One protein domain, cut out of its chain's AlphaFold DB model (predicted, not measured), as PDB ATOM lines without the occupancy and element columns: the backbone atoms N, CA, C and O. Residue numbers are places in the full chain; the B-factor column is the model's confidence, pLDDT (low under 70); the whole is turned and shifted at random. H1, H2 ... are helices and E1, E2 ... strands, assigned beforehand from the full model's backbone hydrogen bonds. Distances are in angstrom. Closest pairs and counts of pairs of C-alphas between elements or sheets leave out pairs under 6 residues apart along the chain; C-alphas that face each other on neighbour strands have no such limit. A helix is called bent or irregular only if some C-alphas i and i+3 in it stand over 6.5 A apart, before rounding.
ATOM      1  N   GLU A   4      42.003 -29.839 -41.227       86.38
ATOM      2  CA  GLU A   4      43.340 -29.736 -40.618       86.38
ATOM      3  C   GLU A   4      43.462 -28.568 -39.627       86.38
ATOM      4  O   GLU A   4      44.085 -28.685 -38.575       86.38
ATOM      5  N   LYS A   5      42.831 -27.427 -39.938       85.88
ATOM      6  CA  LYS A   5      42.854 -26.250 -39.056       85.88
ATOM      7  C   LYS A   5      42.025 -26.461 -37.793       85.88
ATOM      8  O   LYS A   5      42.314 -25.837 -36.776       85.88
ATOM      9  N   TRP A   6      40.990 -27.289 -37.871       89.06
ATOM     10  CA  TRP A   6      40.173 -27.629 -36.717       89.06
ATOM     11  C   TRP A   6      40.916 -28.577 -35.779       89.06
ATOM     12  O   TRP A   6      41.010 -28.287 -34.592       89.06
ATOM     13  N   GLU A   7      41.526 -29.636 -36.311       90.69
ATOM     14  CA  GLU A   7      42.343 -30.559 -35.512       90.69
ATOM     15  C   GLU A   7      43.498 -29.832 -34.813       90.69
ATOM     16  O   GLU A   7      43.690 -29.982 -33.607       90.69
ATOM     17  N   ALA A   8      44.197 -28.942 -35.525       90.38
ATOM     18  CA  ALA A   8      45.243 -28.116 -34.928       90.38
ATOM     19  C   ALA A   8      44.716 -27.232 -33.778       90.38
ATOM     20  O   ALA A   8      45.371 -27.118 -32.739       90.38
ATOM     21  N   LEU A   9      43.526 -26.635 -33.936       89.50
ATOM     22  CA  LEU A   9      42.879 -25.859 -32.877       89.50
ATOM     23  C   LEU A   9      42.555 -26.741 -31.664       89.50
ATOM     24  O   LEU A   9      42.845 -26.333 -30.542       89.50
ATOM     25  N   LYS A  10      41.998 -27.941 -31.868       91.88
ATOM     26  CA  LYS A  10      41.715 -28.883 -30.774       91.88
ATOM     27  C   LYS A  10      42.971 -29.232 -30.001       91.88
ATOM     28  O   LYS A  10      42.984 -29.118 -28.778       91.88
ATOM     29  N   GLU A  11      44.051 -29.565 -30.702       92.44
ATOM     30  CA  GLU A  11      45.325 -29.837 -30.047       92.44
ATOM     31  C   GLU A  11      45.823 -28.637 -29.234       92.44
ATOM     32  O   GLU A  11      46.296 -28.793 -28.110       92.44
ATOM     33  N   GLU A  12      45.740 -27.418 -29.778       89.38
ATOM     34  CA  GLU A  12      46.101 -26.216 -29.027       89.38
ATOM     35  C   GLU A  12      45.234 -26.020 -27.784       89.38
ATOM     36  O   GLU A  12      45.766 -25.646 -26.735       89.38
ATOM     37  N   LEU A  13      43.931 -26.288 -27.882       89.19
ATOM     38  CA  LEU A  13      43.011 -26.182 -26.758       89.19
ATOM     39  C   LEU A  13      43.340 -27.200 -25.669       89.19
ATOM     40  O   LEU A  13      43.474 -26.813 -24.512       89.19
ATOM     41  N   HIS A  14      43.563 -28.460 -26.041       88.56
ATOM     42  CA  HIS A  14      43.970 -29.531 -25.124       88.56
ATOM     43  C   HIS A  14      45.312 -29.235 -24.447       88.56
ATOM     44  O   HIS A  14      45.513 -29.576 -23.283       88.56
ATOM     45  N   ARG A  15      46.237 -28.569 -25.152       88.75
ATOM     46  CA  ARG A  15      47.536 -28.156 -24.593       88.75
ATOM     47  C   ARG A  15      47.420 -26.987 -23.612       88.75
ATOM     48  O   ARG A  15      48.171 -26.940 -22.639       88.75
ATOM     49  N   LYS A  16      46.555 -26.007 -23.894       86.50
ATOM     50  CA  LYS A  16      46.514 -24.715 -23.175       86.50
ATOM     51  C   LYS A  16      45.426 -24.637 -22.106       86.50
ATOM     52  O   LYS A  16      45.578 -23.883 -21.146       86.50
ATOM     53  N   PHE A  17      44.341 -25.386 -22.259       86.38
ATOM     54  CA  PHE A  17      43.149 -25.278 -21.428       86.38
ATOM     55  C   PHE A  17      42.747 -26.624 -20.839       86.38
ATOM     56  O   PHE A  17      43.082 -27.690 -21.348       86.38
ATOM     57  N   LYS A  18      41.981 -26.565 -19.747       87.25
ATOM     58  CA  LYS A  18      41.312 -27.747 -19.215       87.25
ATOM     59  C   LYS A  18      40.034 -27.963 -20.021       87.25
ATOM     60  O   LYS A  18      39.056 -27.248 -19.801       87.25
ATOM     61  N   VAL A  19      40.064 -28.927 -20.936       91.19
ATOM     62  CA  VAL A  19      38.862 -29.431 -21.609       91.19
ATOM     63  C   VAL A  19      38.039 -30.207 -20.586       91.19
ATOM     64  O   VAL A  19      38.561 -31.065 -19.875       91.19
ATOM     65  N   GLU A  20      36.781 -29.816 -20.439       92.00
ATOM     66  CA  GLU A  20      35.827 -30.407 -19.503       92.00
ATOM     67  C   GLU A  20      34.925 -31.428 -20.190       92.00
ATOM     68  O   GLU A  20      34.536 -32.398 -19.548       92.00
ATOM     69  N   ASP A  21      34.621 -31.211 -21.471       94.06
ATOM     70  CA  ASP A  21      33.743 -32.069 -22.261       94.06
ATOM     71  C   ASP A  21      34.095 -31.968 -23.751       94.06
ATOM     72  O   ASP A  21      34.463 -30.892 -24.234       94.06
ATOM     73  N   GLU A  22      33.998 -33.085 -24.468       95.00
ATOM     74  CA  GLU A  22      34.176 -33.158 -25.919       95.00
ATOM     75  C   GLU A  22      33.338 -34.305 -26.488       95.00
ATOM     76  O   GLU A  22      33.526 -35.468 -26.118       95.00
ATOM     77  N   HIS A  23      32.415 -33.988 -27.394       96.25
ATOM     78  CA  HIS A  23      31.488 -34.962 -27.966       96.25
ATOM     79  C   HIS A  23      30.907 -34.509 -29.305       96.25
ATOM     80  O   HIS A  23      31.134 -33.394 -29.778       96.25
ATOM     81  N   PHE A  24      30.135 -35.403 -29.920       94.94
ATOM     82  CA  PHE A  24      29.419 -35.143 -31.160       94.94
ATOM     83  C   PHE A  24      27.909 -35.194 -30.940       94.94
ATOM     84  O   PHE A  24      27.408 -36.044 -30.206       94.94
ATOM     85  N   GLU A  25      27.189 -34.321 -31.637       94.81
ATOM     86  CA  GLU A  25      25.729 -34.289 -31.669       94.81
ATOM     87  C   GLU A  25      25.221 -34.290 -33.113       94.81
ATOM     88  O   GLU A  25      25.793 -33.641 -33.992       94.81
ATOM     89  N   ASP A  26      24.119 -34.994 -33.367       93.88
ATOM     90  CA  ASP A  26      23.460 -34.958 -34.670       93.88
ATOM     91  C   ASP A  26      22.715 -33.634 -34.855       93.88
ATOM     92  O   ASP A  26      21.906 -33.211 -34.026       93.88
ATOM     93  N   LEU A  27      22.927 -32.991 -36.001       89.69
ATOM     94  CA  LEU A  27      22.145 -31.826 -36.391       89.69
ATOM     95  C   LEU A  27      20.850 -32.316 -37.027       89.69
ATOM     96  O   LEU A  27      20.845 -32.741 -38.179       89.69
ATOM     97  N   VAL A  28      19.744 -32.243 -36.289       88.94
ATOM     98  CA  VAL A  28      18.426 -32.701 -36.752       88.94
ATOM     99  C   VAL A  28      17.595 -31.528 -37.280       88.94
ATOM    100  O   VAL A  28      17.522 -30.467 -36.664       88.94
ATOM    101  N   MET A  29      16.961 -31.703 -38.440       83.25
ATOM    102  CA  MET A  29      15.967 -30.786 -39.003       83.25
ATOM    103  C   MET A  29      14.575 -31.397 -38.892       83.25
ATOM    104  O   MET A  29      14.363 -32.524 -39.330       83.25
ATOM    105  N   GLN A  30      13.609 -30.633 -38.386       84.25
ATOM    106  CA  GLN A  30      12.205 -31.032 -38.449       84.25
ATOM    107  C   GLN A  30      11.660 -30.781 -39.857       84.25
ATOM    108  O   GLN A  30      11.668 -29.648 -40.340       84.25
ATOM    109  N   THR A  31      11.192 -31.837 -40.520       79.38
ATOM    110  CA  THR A  31      10.552 -31.767 -41.841       79.38
ATOM    111  C   THR A  31       9.102 -32.251 -41.763       79.38
ATOM    112  O   THR A  31       8.693 -32.844 -40.764       79.38
ATOM    113  N   GLY A  32       8.312 -32.017 -42.816       73.88
ATOM    114  CA  GLY A  32       6.932 -32.515 -42.894       73.88
ATOM    115  C   GLY A  32       6.818 -34.046 -42.866       73.88
ATOM    116  O   GLY A  32       5.766 -34.564 -42.506       73.88
ATOM    117  N   ASP A  33       7.902 -34.755 -43.193       77.44
ATOM    118  CA  ASP A  33       8.005 -36.217 -43.169       77.44
ATOM    119  C   ASP A  33       8.672 -36.746 -41.877       77.44
ATOM    120  O   ASP A  33       8.860 -37.953 -41.729       77.44
ATOM    121  N   GLY A  34       9.023 -35.860 -40.933       81.38
ATOM    122  CA  GLY A  34       9.682 -36.198 -39.668       81.38
ATOM    123  C   GLY A  34      11.090 -35.600 -39.504       81.38
ATOM    124  O   GLY A  34      11.537 -34.810 -40.345       81.38
ATOM    125  N   PRO A  35      11.788 -35.927 -38.402       84.94
ATOM    126  CA  PRO A  35      13.153 -35.474 -38.156       84.94
ATOM    127  C   PRO A  35      14.143 -36.114 -39.136       84.94
ATOM    128  O   PRO A  35      14.136 -37.327 -39.336       84.94
ATOM    129  N   VAL A  36      15.029 -35.303 -39.715       84.75
ATOM    130  CA  VAL A  36      16.101 -35.754 -40.616       84.75
ATOM    131  C   VAL A  36      17.445 -35.247 -40.106       84.75
ATOM    132  O   VAL A  36      17.595 -34.054 -39.838       84.75
ATOM    133  N   VAL A  37      18.435 -36.136 -39.996       87.25
ATOM    134  CA  VAL A  37      19.821 -35.754 -39.687       87.25
ATOM    135  C   VAL A  37      20.431 -35.078 -40.916       87.25
ATOM    136  O   VAL A  37      20.502 -35.664 -41.993       87.25
ATOM    137  N   GLN A  38      20.853 -33.827 -40.757       87.12
ATOM    138  CA  GLN A  38      21.403 -32.964 -41.811       87.12
ATOM    139  C   GLN A  38      22.893 -32.653 -41.610       87.12
ATOM    140  O   GLN A  38      23.449 -31.801 -42.301       87.12
ATOM    141  N   GLY A  39      23.546 -33.299 -40.647       89.69
ATOM    142  CA  GLY A  39      24.957 -33.099 -40.352       89.69
ATOM    143  C   GLY A  39      25.298 -33.473 -38.920       89.69
ATOM    144  O   GLY A  39      24.474 -34.037 -38.205       89.69
ATOM    145  N   GLN A  40      26.503 -33.106 -38.507       93.69
ATOM    146  CA  GLN A  40      27.024 -33.368 -37.172       93.69
ATOM    147  C   GLN A  40      27.633 -32.087 -36.600       93.69
ATOM    148  O   GLN A  40      28.234 -31.294 -37.330       93.69
ATOM    149  N   ALA A  41      27.460 -31.877 -35.305       94.75
ATOM    150  CA  ALA A  41      28.155 -30.872 -34.530       94.75
ATOM    151  C   ALA A  41      29.228 -31.557 -33.691       94.75
ATOM    152  O   ALA A  41      28.944 -32.522 -32.994       94.75
ATOM    153  N   GLU A  42      30.446 -31.043 -33.751       95.44
ATOM    154  CA  GLU A  42      31.506 -31.379 -32.808       95.44
ATOM    155  C   GLU A  42      31.575 -30.278 -31.755       95.44
ATOM    156  O   GLU A  42      31.665 -29.092 -32.097       95.44
ATOM    157  N   ILE A  43      31.472 -30.662 -30.488       96.38
ATOM    158  CA  ILE A  43      31.314 -29.759 -29.353       96.38
ATOM    159  C   ILE A  43      32.496 -29.953 -28.420       96.38
ATOM    160  O   ILE A  43      32.832 -31.076 -28.069       96.38
ATOM    161  N   ILE A  44      33.111 -28.844 -28.009       95.12
ATOM    162  CA  ILE A  44      34.219 -28.835 -27.053       95.12
ATOM    163  C   ILE A  44      33.929 -27.774 -26.005       95.12
ATOM    164  O   ILE A  44      33.780 -26.595 -26.337       95.12
ATOM    165  N   ILE A  45      33.883 -28.181 -24.741       93.44
ATOM    166  CA  ILE A  45      33.724 -27.292 -23.595       93.44
ATOM    167  C   ILE A  45      35.034 -27.269 -22.825       93.44
ATOM    168  O   ILE A  45      35.557 -28.306 -22.425       93.44
ATOM    169  N   PHE A  46      35.567 -26.078 -22.592       90.94
ATOM    170  CA  PHE A  46      36.786 -25.900 -21.818       90.94
ATOM    171  C   PHE A  46      36.688 -24.692 -20.897       90.94
ATOM    172  O   PHE A  46      36.022 -23.693 -21.180       90.94
ATOM    173  N   SER A  47      37.403 -24.780 -19.785       85.19
ATOM    174  CA  SER A  47      37.517 -23.700 -18.814       85.19
ATOM    175  C   SER A  47      38.757 -22.858 -19.111       85.19
ATOM    176  O   SER A  47      39.891 -23.349 -19.048       85.19
ATOM    177  N   ALA A  48      38.561 -21.570 -19.405       68.62
ATOM    178  CA  ALA A  48      39.662 -20.625 -19.543       68.62
ATOM    179  C   ALA A  48      40.154 -20.177 -18.155       68.62
ATOM    180  O   ALA A  48      39.382 -19.676 -17.335       68.62
ATOM    181  N   LYS A  49      41.457 -20.328 -17.878       61.41
ATOM    182  CA  LYS A  49      42.085 -19.695 -16.710       61.41
ATOM    183  C   LYS A  49      42.356 -18.219 -17.027       61.41
ATOM    184  O   LYS A  49      43.285 -17.942 -17.768       61.41
ATOM    185  N   GLY A  50      41.552 -17.323 -16.446       50.00
ATOM    186  CA  GLY A  50      41.872 -15.919 -16.139       50.00
ATOM    187  C   GLY A  50      42.231 -14.976 -17.299       50.00
ATOM    188  O   GLY A  50      43.304 -15.068 -17.882       50.00
ATOM    189  N   GLY A  51      41.377 -13.978 -17.541       43.19
ATOM    190  CA  GLY A  51      41.712 -12.810 -18.363       43.19
ATOM    191  C   GLY A  51      40.475 -12.084 -18.881       43.19
ATOM    192  O   GLY A  51      40.079 -12.274 -20.027       43.19
ATOM    193  N   SER A  52      39.837 -11.259 -18.047       44.66
ATOM    194  CA  SER A  52      38.871 -10.283 -18.559       44.66
ATOM    195  C   SER A  52      39.599  -9.271 -19.440       44.66
ATOM    196  O   SER A  52      40.594  -8.689 -19.014       44.66
ATOM    197  N   ALA A  53      39.051  -8.981 -20.622       45.34
ATOM    198  CA  ALA A  53      39.470  -7.849 -21.453       45.34
ATOM    199  C   ALA A  53      39.194  -6.472 -20.795       45.34
ATOM    200  O   ALA A  53      39.521  -5.434 -21.356       45.34
ATOM    201  N   SER A  54      38.612  -6.461 -19.590       47.50
ATOM    202  CA  SER A  54      38.330  -5.285 -18.765       47.50
ATOM    203  C   SER A  54      38.831  -5.490 -17.326       47.50
ATOM    204  O   SER A  54      38.045  -5.602 -16.398       47.50
ATOM    205  N   GLY A  55      40.147  -5.619 -17.131       40.44
ATOM    206  CA  GLY A  55      40.831  -5.307 -15.859       40.44
ATOM    207  C   GLY A  55      40.351  -5.963 -14.550       40.44
ATOM    208  O   GLY A  55      40.719  -5.480 -13.485       40.44
ATOM    209  N   GLY A  56      39.558  -7.035 -14.590       46.50
ATOM    210  CA  GLY A  56      39.062  -7.738 -13.405       46.50
ATOM    211  C   GLY A  56      39.037  -9.244 -13.627       46.50
ATOM    212  O   GLY A  56      38.589  -9.716 -14.664       46.50
ATOM    213  N   GLU A  57      39.542 -10.025 -12.682       44.38
ATOM    214  CA  GLU A  57      39.561 -11.485 -12.774       44.38
ATOM    215  C   GLU A  57      38.126 -12.032 -12.719       44.38
ATOM    216  O   GLU A  57      37.563 -12.224 -11.645       44.38
ATOM    217  N   LEU A  58      37.498 -12.275 -13.877       48.69
ATOM    218  CA  LEU A  58      36.292 -13.098 -13.904       48.69
ATOM    219  C   LEU A  58      36.702 -14.540 -13.559       48.69
ATOM    220  O   LEU A  58      37.609 -15.074 -14.210       48.69
ATOM    221  N   PRO A  59      36.065 -15.179 -12.561       53.75
ATOM    222  CA  PRO A  59      36.333 -16.572 -12.243       53.75
ATOM    223  C   PRO A  59      35.989 -17.441 -13.460       53.75
ATOM    224  O   PRO A  59      34.982 -17.215 -14.121       53.75
ATOM    225  N   PHE A  60      36.881 -18.382 -13.781       59.66
ATOM    226  CA  PHE A  60      36.696 -19.545 -14.664       59.66
ATOM    227  C   PHE A  60      35.535 -19.455 -15.671       59.66
ATOM    228  O   PHE A  60      34.542 -20.168 -15.559       59.66
ATOM    229  N   SER A  61      35.652 -18.587 -16.678       72.38
ATOM    230  CA  SER A  61      34.648 -18.547 -17.742       72.38
ATOM    231  C   SER A  61      34.734 -19.828 -18.575       72.38
ATOM    232  O   SER A  61      35.772 -20.109 -19.183       72.38
ATOM    233  N   LYS A  62      33.639 -20.594 -18.608       86.94
ATOM    234  CA  LYS A  62      33.499 -21.744 -19.504       86.94
ATOM    235  C   LYS A  62      33.228 -21.258 -20.920       86.94
ATOM    236  O   LYS A  62      32.388 -20.381 -21.141       86.94
ATOM    237  N   ILE A  63      33.940 -21.845 -21.871       89.50
ATOM    238  CA  ILE A  63      33.783 -21.596 -23.297       89.50
ATOM    239  C   ILE A  63      33.347 -22.895 -23.954       89.50
ATOM    240  O   ILE A  63      33.910 -23.952 -23.684       89.50
ATOM    241  N   LYS A  64      32.352 -22.799 -24.831       92.69
ATOM    242  CA  LYS A  64      31.896 -23.892 -25.682       92.69
ATOM    243  C   LYS A  64      32.164 -23.525 -27.133       92.69
ATOM    244  O   LYS A  64      31.669 -22.507 -27.615       92.69
ATOM    245  N   LEU A  65      32.931 -24.349 -27.831       93.00
ATOM    246  CA  LEU A  65      33.111 -24.270 -29.275       93.00
ATOM    247  C   LEU A  65      32.272 -25.347 -29.942       93.00
ATOM    248  O   LEU A  65      32.255 -26.489 -29.497       93.00
ATOM    249  N   VAL A  66      31.587 -24.965 -31.014       93.88
ATOM    250  CA  VAL A  66      30.750 -25.865 -31.804       93.88
ATOM    251  C   VAL A  66      31.166 -25.751 -33.260       93.88
ATOM    252  O   VAL A  66      31.059 -24.674 -33.852       93.88
ATOM    253  N   ARG A  67      31.616 -26.857 -33.851       93.00
ATOM    254  CA  ARG A  67      31.835 -26.972 -35.293       93.00
ATOM    255  C   ARG A  67      30.707 -27.780 -35.911       93.00
ATOM    256  O   ARG A  67      30.641 -28.991 -35.761       93.00
ATOM    257  N   GLU A  68      29.844 -27.107 -36.656       92.88
ATOM    258  CA  GLU A  68      28.835 -27.757 -37.486       92.88
ATOM    259  C   GLU A  68      29.458 -28.189 -38.817       92.88
ATOM    260  O   GLU A  68      30.082 -27.381 -39.510       92.88
ATOM    261  N   SER A  69      29.238 -29.445 -39.187       90.56
ATOM    262  CA  SER A  69      29.614 -30.052 -40.460       90.56
ATOM    263  C   SER A  69      28.356 -30.563 -41.151       90.56
ATOM    264  O   SER A  69      27.648 -31.418 -40.615       90.56
ATOM    265  N   LYS A  70      28.051 -30.021 -42.333       88.88
ATOM    266  CA  LYS A  70      26.856 -30.385 -43.110       88.88
ATOM    267  C   LYS A  70      27.249 -30.716 -44.543       88.88
ATOM    268  O   LYS A  70      27.981 -29.916 -45.136       88.88
ATOM    269  N   PRO A  71      26.764 -31.820 -45.135       82.81
ATOM    270  CA  PRO A  71      26.920 -32.027 -46.565       82.81
ATOM    271  C   PRO A  71      26.236 -30.880 -47.321       82.81
ATOM    272  O   PRO A  71      25.172 -30.398 -46.923       82.81
ATOM    273  N   VAL A  72      26.858 -30.414 -48.400       80.56
ATOM    274  CA  VAL A  72      26.285 -29.353 -49.235       80.56
ATOM    275  C   VAL A  72      24.980 -29.860 -49.844       80.56
ATOM    276  O   VAL A  72      24.931 -30.960 -50.389       80.56
ATOM    277  N   VAL A  73      23.905 -29.078 -49.756       75.50
ATOM    278  CA  VAL A  73      22.651 -29.403 -50.450       75.50
ATOM    279  C   VAL A  73      22.848 -29.092 -51.930       75.50
ATOM    280  O   VAL A  73      22.986 -27.931 -52.303       75.50
ATOM    281  N   LEU A  74      22.884 -30.132 -52.761       72.75
ATOM    282  CA  LEU A  74      23.053 -30.020 -54.210       72.75
ATOM    283  C   LEU A  74      21.746 -29.672 -54.919       72.75
ATOM    284  O   LEU A  74      21.765 -28.943 -55.903       72.75
ATOM    285  N   ASP A  75      20.620 -30.211 -54.447       65.25
ATOM    286  CA  ASP A  75      19.309 -29.953 -55.043       65.25
ATOM    287  C   ASP A  75      18.199 -30.021 -53.987       65.25
ATOM    288  O   ASP A  75      18.264 -30.808 -53.038       65.25
ATOM    289  N   LYS A  76      17.170 -29.189 -54.160       73.31
ATOM    290  CA  LYS A  76      15.951 -29.206 -53.348       73.31
ATOM    291  C   LYS A  76      14.757 -29.288 -54.283       73.31
ATOM    292  O   LYS A  76      14.410 -28.305 -54.937       73.31
ATOM    293  N   LYS A  77      14.075 -30.430 -54.283       70.19
ATOM    294  CA  LYS A  77      12.889 -30.642 -55.106       70.19
ATOM    295  C   LYS A  77      11.640 -30.607 -54.239       70.19
ATOM    296  O   LYS A  77      11.467 -31.420 -53.335       70.19
ATOM    297  N   MET A  78      10.752 -29.656 -54.517       60.56
ATOM    298  CA  MET A  78       9.408 -29.648 -53.942       60.56
ATOM    299  C   MET A  78       8.467 -30.398 -54.876       60.56
ATOM    300  O   MET A  78       8.215 -29.960 -55.999       60.56
ATOM    301  N   ILE A  79       7.940 -31.528 -54.414       65.56
ATOM    302  CA  ILE A  79       6.901 -32.261 -55.125       65.56
ATOM    303  C   ILE A  79       5.552 -31.773 -54.602       65.56
ATOM    304  O   ILE A  79       5.101 -32.147 -53.516       65.56
ATOM    305  N   TYR A  80       4.904 -30.926 -55.399       51.69
ATOM    306  CA  TYR A  80       3.522 -30.519 -55.175       51.69
ATOM    307  C   TYR A  80       2.588 -31.636 -55.647       51.69
ATOM    308  O   TYR A  80       2.495 -31.921 -56.841       51.69
ATOM    309  N   SER A  81       1.886 -32.280 -54.713       57.22
ATOM    310  CA  SER A  81       0.800 -33.198 -55.058       57.22
ATOM    311  C   SER A  81      -0.480 -32.391 -55.291       57.22
ATOM    312  O   SER A  81      -0.935 -31.686 -54.400       57.22
ATOM    313  N   HIS A  82      -1.067 -32.489 -56.487       56.94
ATOM    314  CA  HIS A  82      -2.343 -31.837 -56.833       56.94
ATOM    315  C   HIS A  82      -3.583 -32.585 -56.295       56.94
ATOM    316  O   HIS A  82      -4.712 -32.238 -56.639       56.94
ATOM    317  N   GLN A  83      -3.410 -33.628 -55.474       61.81
ATOM    318  CA  GLN A  83      -4.527 -34.366 -54.881       61.81
ATOM    319  C   GLN A  83      -4.979 -33.720 -53.565       61.81
ATOM    320  O   GLN A  83      -4.164 -33.467 -52.676       61.81
ATOM    321  N   GLN A  84      -6.292 -33.504 -53.427       47.06
ATOM    322  CA  GLN A  84      -6.923 -33.055 -52.181       47.06
ATOM    323  C   GLN A  84      -6.454 -33.927 -51.003       47.06
ATOM    324  O   GLN A  84      -6.658 -35.139 -51.002       47.06
ATOM    325  N   GLY A  85      -5.822 -33.300 -50.007       57.03
ATOM    326  CA  GLY A  85      -5.446 -33.937 -48.742       57.03
ATOM    327  C   GLY A  85      -3.994 -34.413 -48.610       57.03
ATOM    328  O   GLY A  85      -3.657 -34.935 -47.551       57.03
ATOM    329  N   LYS A  86      -3.118 -34.230 -49.611       53.53
ATOM    330  CA  LYS A  86      -1.682 -34.545 -49.467       53.53
ATOM    331  C   LYS A  86      -0.823 -33.287 -49.338       53.53
ATOM    332  O   LYS A  86      -0.873 -32.398 -50.183       53.53
ATOM    333  N   SER A  87      -0.019 -33.234 -48.279       55.91
ATOM    334  CA  SER A  87       1.009 -32.218 -48.051       55.91
ATOM    335  C   SER A  87       2.118 -32.306 -49.108       55.91
ATOM    336  O   SER A  87       2.438 -33.383 -49.612       55.91
ATOM    337  N   ALA A  88       2.694 -31.156 -49.468       57.38
ATOM    338  CA  ALA A  88       3.844 -31.091 -50.364       57.38
ATOM    339  C   ALA A  88       5.044 -31.813 -49.731       57.38
ATOM    340  O   ALA A  88       5.386 -31.549 -48.577       57.38
ATOM    341  N   ARG A  89       5.687 -32.705 -50.491       62.94
ATOM    342  CA  ARG A  89       6.869 -33.451 -50.042       62.94
ATOM    343  C   ARG A  89       8.125 -32.733 -50.518       62.94
ATOM    344  O   ARG A  89       8.220 -32.376 -51.694       62.94
ATOM    345  N   THR A  90       9.075 -32.498 -49.617       64.62
ATOM    346  CA  THR A  90      10.363 -31.885 -49.969       64.62
ATOM    347  C   THR A  90      11.441 -32.956 -49.977       64.62
ATOM    348  O   THR A  90      11.703 -33.569 -48.948       64.62
ATOM    349  N   GLU A  91      12.076 -33.165 -51.126       68.31
ATOM    350  CA  GLU A  91      13.230 -34.052 -51.261       68.31
ATOM    351  C   GLU A  91      14.520 -33.226 -51.318       68.31
ATOM    352  O   GLU A  91      14.617 -32.246 -52.063       68.31
ATOM    353  N   TYR A  92      15.512 -33.629 -50.522       69.19
ATOM    354  CA  TYR A  92      16.840 -33.022 -50.483       69.19
ATOM    355  C   TYR A  92      17.850 -33.969 -51.129       69.19
ATOM    356  O   TYR A  92      17.930 -35.139 -50.756       69.19
ATOM    357  N   LYS A  93      18.650 -33.458 -52.067       72.69
ATOM    358  CA  LYS A  93      19.836 -34.145 -52.579       72.69
ATOM    359  C   LYS A  93      21.067 -33.526 -51.933       72.69
ATOM    360  O   LYS A  93      21.354 -32.352 -52.152       72.69
ATOM    361  N   PHE A  94      21.791 -34.313 -51.150       74.88
ATOM    362  CA  PHE A  94      23.031 -33.894 -50.502       74.88
ATOM    363  C   PHE A  94      24.249 -34.288 -51.341       74.88
ATOM    364  O   PHE A  94      24.196 -35.242 -52.117       74.88
ATOM    365  N   SER A  95      25.339 -33.540 -51.197       70.81
ATOM    366  CA  SER A  95      26.636 -33.881 -51.767       70.81
ATOM    367  C   SER A  95      27.268 -35.010 -50.970       70.81
ATOM    368  O   SER A  95      27.312 -34.959 -49.742       70.81
ATOM    369  N   GLU A  96      27.777 -36.016 -51.675       68.81
ATOM    370  CA  GLU A  96      28.507 -37.129 -51.061       68.81
ATOM    371  C   GLU A  96      29.941 -36.726 -50.681       68.81
ATOM    372  O   GLU A  96      30.528 -37.310 -49.772       68.81
ATOM    373  N   THR A  97      30.505 -35.714 -51.348       72.06
ATOM    374  CA  THR A  97      31.921 -35.332 -51.225       72.06
ATOM    375  C   THR A  97      32.135 -33.955 -50.611       72.06
ATOM    376  O   THR A  97      33.169 -33.713 -49.991       72.06
ATOM    377  N   GLU A  98      31.179 -33.042 -50.771       77.56
ATOM    378  CA  GLU A  98      31.359 -31.637 -50.420       77.56
ATOM    379  C   GLU A  98      30.645 -31.301 -49.109       77.56
ATOM    380  O   GLU A  98      29.445 -31.541 -48.951       77.56
ATOM    381  N   LYS A  99      31.389 -30.729 -48.155       82.00
ATOM    382  CA  LYS A  99      30.885 -30.344 -46.833       82.00
ATOM    383  C   LYS A  99      31.053 -28.849 -46.600       82.00
ATOM    384  O   LYS A  99      32.075 -28.251 -46.930       82.00
ATOM    385  N   SER A 100      30.046 -28.263 -45.973       84.50
ATOM    386  CA  SER A 100      30.086 -26.917 -45.416       84.50
ATOM    387  C   SER A 100      30.384 -26.986 -43.920       84.50
ATOM    388  O   SER A 100      29.896 -27.876 -43.219       84.50
ATOM    389  N   TYR A 101      31.184 -26.035 -43.434       87.31
ATOM    390  CA  TYR A 101      31.603 -25.976 -42.037       87.31
ATOM    391  C   TYR A 101      31.301 -24.607 -41.434       87.31
ATOM    392  O   TYR A 101      31.757 -23.591 -41.969       87.31
ATOM    393  N   LYS A 102      30.618 -24.577 -40.288       88.50
ATOM    394  CA  LYS A 102      30.381 -23.361 -39.495       88.50
ATOM    395  C   LYS A 102      30.944 -23.549 -38.094       88.50
ATOM    396  O   LYS A 102      30.751 -24.600 -37.499       88.50
ATOM    397  N   ILE A 103      31.629 -22.536 -37.575       88.81
ATOM    398  CA  ILE A 103      32.107 -22.527 -36.190       88.81
ATOM    399  C   ILE A 103      31.321 -21.478 -35.429       88.81
ATOM    400  O   ILE A 103      31.112 -20.375 -35.935       88.81
ATOM    401  N   LYS A 104      30.892 -21.843 -34.229       90.62
ATOM    402  CA  LYS A 104      30.269 -20.948 -33.267       90.62
ATOM    403  C   LYS A 104      30.995 -21.077 -31.938       90.62
ATOM    404  O   LYS A 104      31.447 -22.163 -31.575       90.62
ATOM    405  N   ALA A 105      31.105 -19.966 -31.233       89.81
ATOM    406  CA  ALA A 105      31.674 -19.918 -29.900       89.81
ATOM    407  C   ALA A 105      30.613 -19.398 -28.941       89.81
ATOM    408  O   ALA A 105      29.853 -18.499 -29.286       89.81
ATOM    409  N   TYR A 106      30.569 -19.956 -27.743       90.38
ATOM    410  CA  TYR A 106      29.639 -19.568 -26.699       90.38
ATOM    411  C   TYR A 106      30.399 -19.369 -25.400       90.38
ATOM    412  O   TYR A 106      31.327 -20.120 -25.090       90.38
ATOM    413  N   LYS A 107      29.972 -18.383 -24.622       88.31
ATOM    414  CA  LYS A 107      30.413 -18.175 -23.250       88.31
ATOM    415  C   LYS A 107      29.285 -18.579 -22.312       88.31
ATOM    416  O   LYS A 107      28.125 -18.270 -22.575       88.31
ATOM    417  N   TRP A 108      29.636 -19.251 -21.225       87.88
ATOM    418  CA  TRP A 108      28.695 -19.493 -20.144       87.88
ATOM    419  C   TRP A 108      28.342 -18.183 -19.434       87.88
ATOM    420  O   TRP A 108      29.227 -17.398 -19.083       87.88
ATOM    421  N   ASP A 109      27.049 -17.936 -19.264       84.31
ATOM    422  CA  ASP A 109      26.514 -16.823 -18.495       84.31
ATOM    423  C   ASP A 109      25.976 -17.351 -17.163       84.31
ATOM    424  O   ASP A 109      24.854 -17.848 -17.088       84.31
ATOM    425  N   ASP A 110      26.779 -17.220 -16.105       81.38
ATOM    426  CA  ASP A 110      26.419 -17.682 -14.758       81.38
ATOM    427  C   ASP A 110      25.161 -17.009 -14.187       81.38
ATOM    428  O   ASP A 110      24.525 -17.560 -13.294       81.38
ATOM    429  N   TYR A 111      24.779 -15.823 -14.673       81.06
ATOM    430  CA  TYR A 111      23.585 -15.131 -14.180       81.06
ATOM    431  C   TYR A 111      22.298 -15.710 -14.765       81.06
ATOM    432  O   TYR A 111      21.263 -15.691 -14.103       81.06
ATOM    433  N   ASN A 112      22.353 -16.171 -16.016       86.06
ATOM    434  CA  ASN A 112      21.201 -16.703 -16.741       86.06
ATOM    435  C   ASN A 112      21.207 -18.236 -16.827       86.06
ATOM    436  O   ASN A 112      20.252 -18.792 -17.358       86.06
ATOM    437  N   ASP A 113      22.258 -18.885 -16.313       87.62
ATOM    438  CA  ASP A 113      22.485 -20.334 -16.389       87.62
ATOM    439  C   ASP A 113      22.388 -20.850 -17.838       87.62
ATOM    440  O   ASP A 113      21.787 -21.884 -18.124       87.62
ATOM    441  N   ASP A 114      22.936 -20.072 -18.780       89.94
ATOM    442  CA  ASP A 114      22.759 -20.306 -20.214       89.94
ATOM    443  C   ASP A 114      24.018 -19.997 -21.040       89.94
ATOM    444  O   ASP A 114      24.916 -19.252 -20.636       89.94
ATOM    445  N   TRP A 115      24.085 -20.577 -22.241       90.56
ATOM    446  CA  TRP A 115      25.170 -20.354 -23.193       90.56
ATOM    447  C   TRP A 115      24.873 -19.174 -24.119       90.56
ATOM    448  O   TRP A 115      24.077 -19.289 -25.048       90.56
ATOM    449  N   LYS A 116      25.618 -18.077 -23.975       89.38
ATOM    450  CA  LYS A 116      25.508 -16.919 -24.874       89.38
ATOM    451  C   LYS A 116      26.503 -17.006 -26.022       89.38
ATOM    452  O   LYS A 116      27.699 -17.181 -25.794       89.38
ATOM    453  N   GLU A 117      26.013 -16.883 -27.256       89.31
ATOM    454  CA  GLU A 117      26.863 -16.874 -28.453       89.31
ATOM    455  C   GLU A 117      27.793 -15.656 -28.427       89.31
ATOM    456  O   GLU A 117      27.371 -14.529 -28.169       89.31
ATOM    457  N   ILE A 118      29.076 -15.899 -28.671       84.81
ATOM    458  CA  ILE A 118      30.092 -14.866 -28.819       84.81
ATOM    459  C   ILE A 118      30.077 -14.466 -30.290       84.81
ATOM    460  O   ILE A 118      30.654 -15.154 -31.136       84.81
ATOM    461  N   ASP A 119      29.398 -13.368 -30.605       72.81
ATOM    462  CA  ASP A 119      29.417 -12.835 -31.960       72.81
ATOM    463  C   ASP A 119      30.786 -12.202 -32.256       72.81
ATOM    464  O   ASP A 119      31.281 -11.344 -31.516       72.81
TER     465      ASP A 119
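AT A GLANCE: This is residues 4 to 119 of the 125 residues of an uncharacterized protein of Candidatus Doudnabacteria bacterium RIFCSPHIGHO2_01_FULL_45_18 (UniProt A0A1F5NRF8). A long, twisted sheet of bent strands curls like part of a barrel, with H1 over one end; at the other, hairpins E1-E2 and E3-E4 part. Printed are 116 residues, with H1, then E1 to E5, a mostly strand meander, each strand the antiparallel neighbour of the one before. It is only just loose, close to extended: radius of gyration of the C-alphas 19.7 A, spans 66 by 35 by 22 A.

IN THESE COORDINATES: H1, residues 4 to 16, begins at C-alpha 4 (43.340, -29.736, -40.618). E1 is residues 18 to 31, E2 34 to 47, E3 62 to 79, E4 89 to 109, 40.7 A long, and E5 114 to 117, ending at C-alpha 117 (26.863, -16.874, -28.453).

HOW THE PARTS SIT: H1, every O i to N i+4 pair within hydrogen-bond range, is on the sheet, over E2 and E3. Across the hairpins, within that range, are N 23 and O 43, 3.0 A, N 42 and O 67, 2.9 A, N 68 and O 102, 2.8 A, and N 107 and O 116, 2.8 A.

THE WHOLE: The printed part has no cut; link E2 to E3 is long. pLDDT is under 70 at 30 residues, among them 48 to 60.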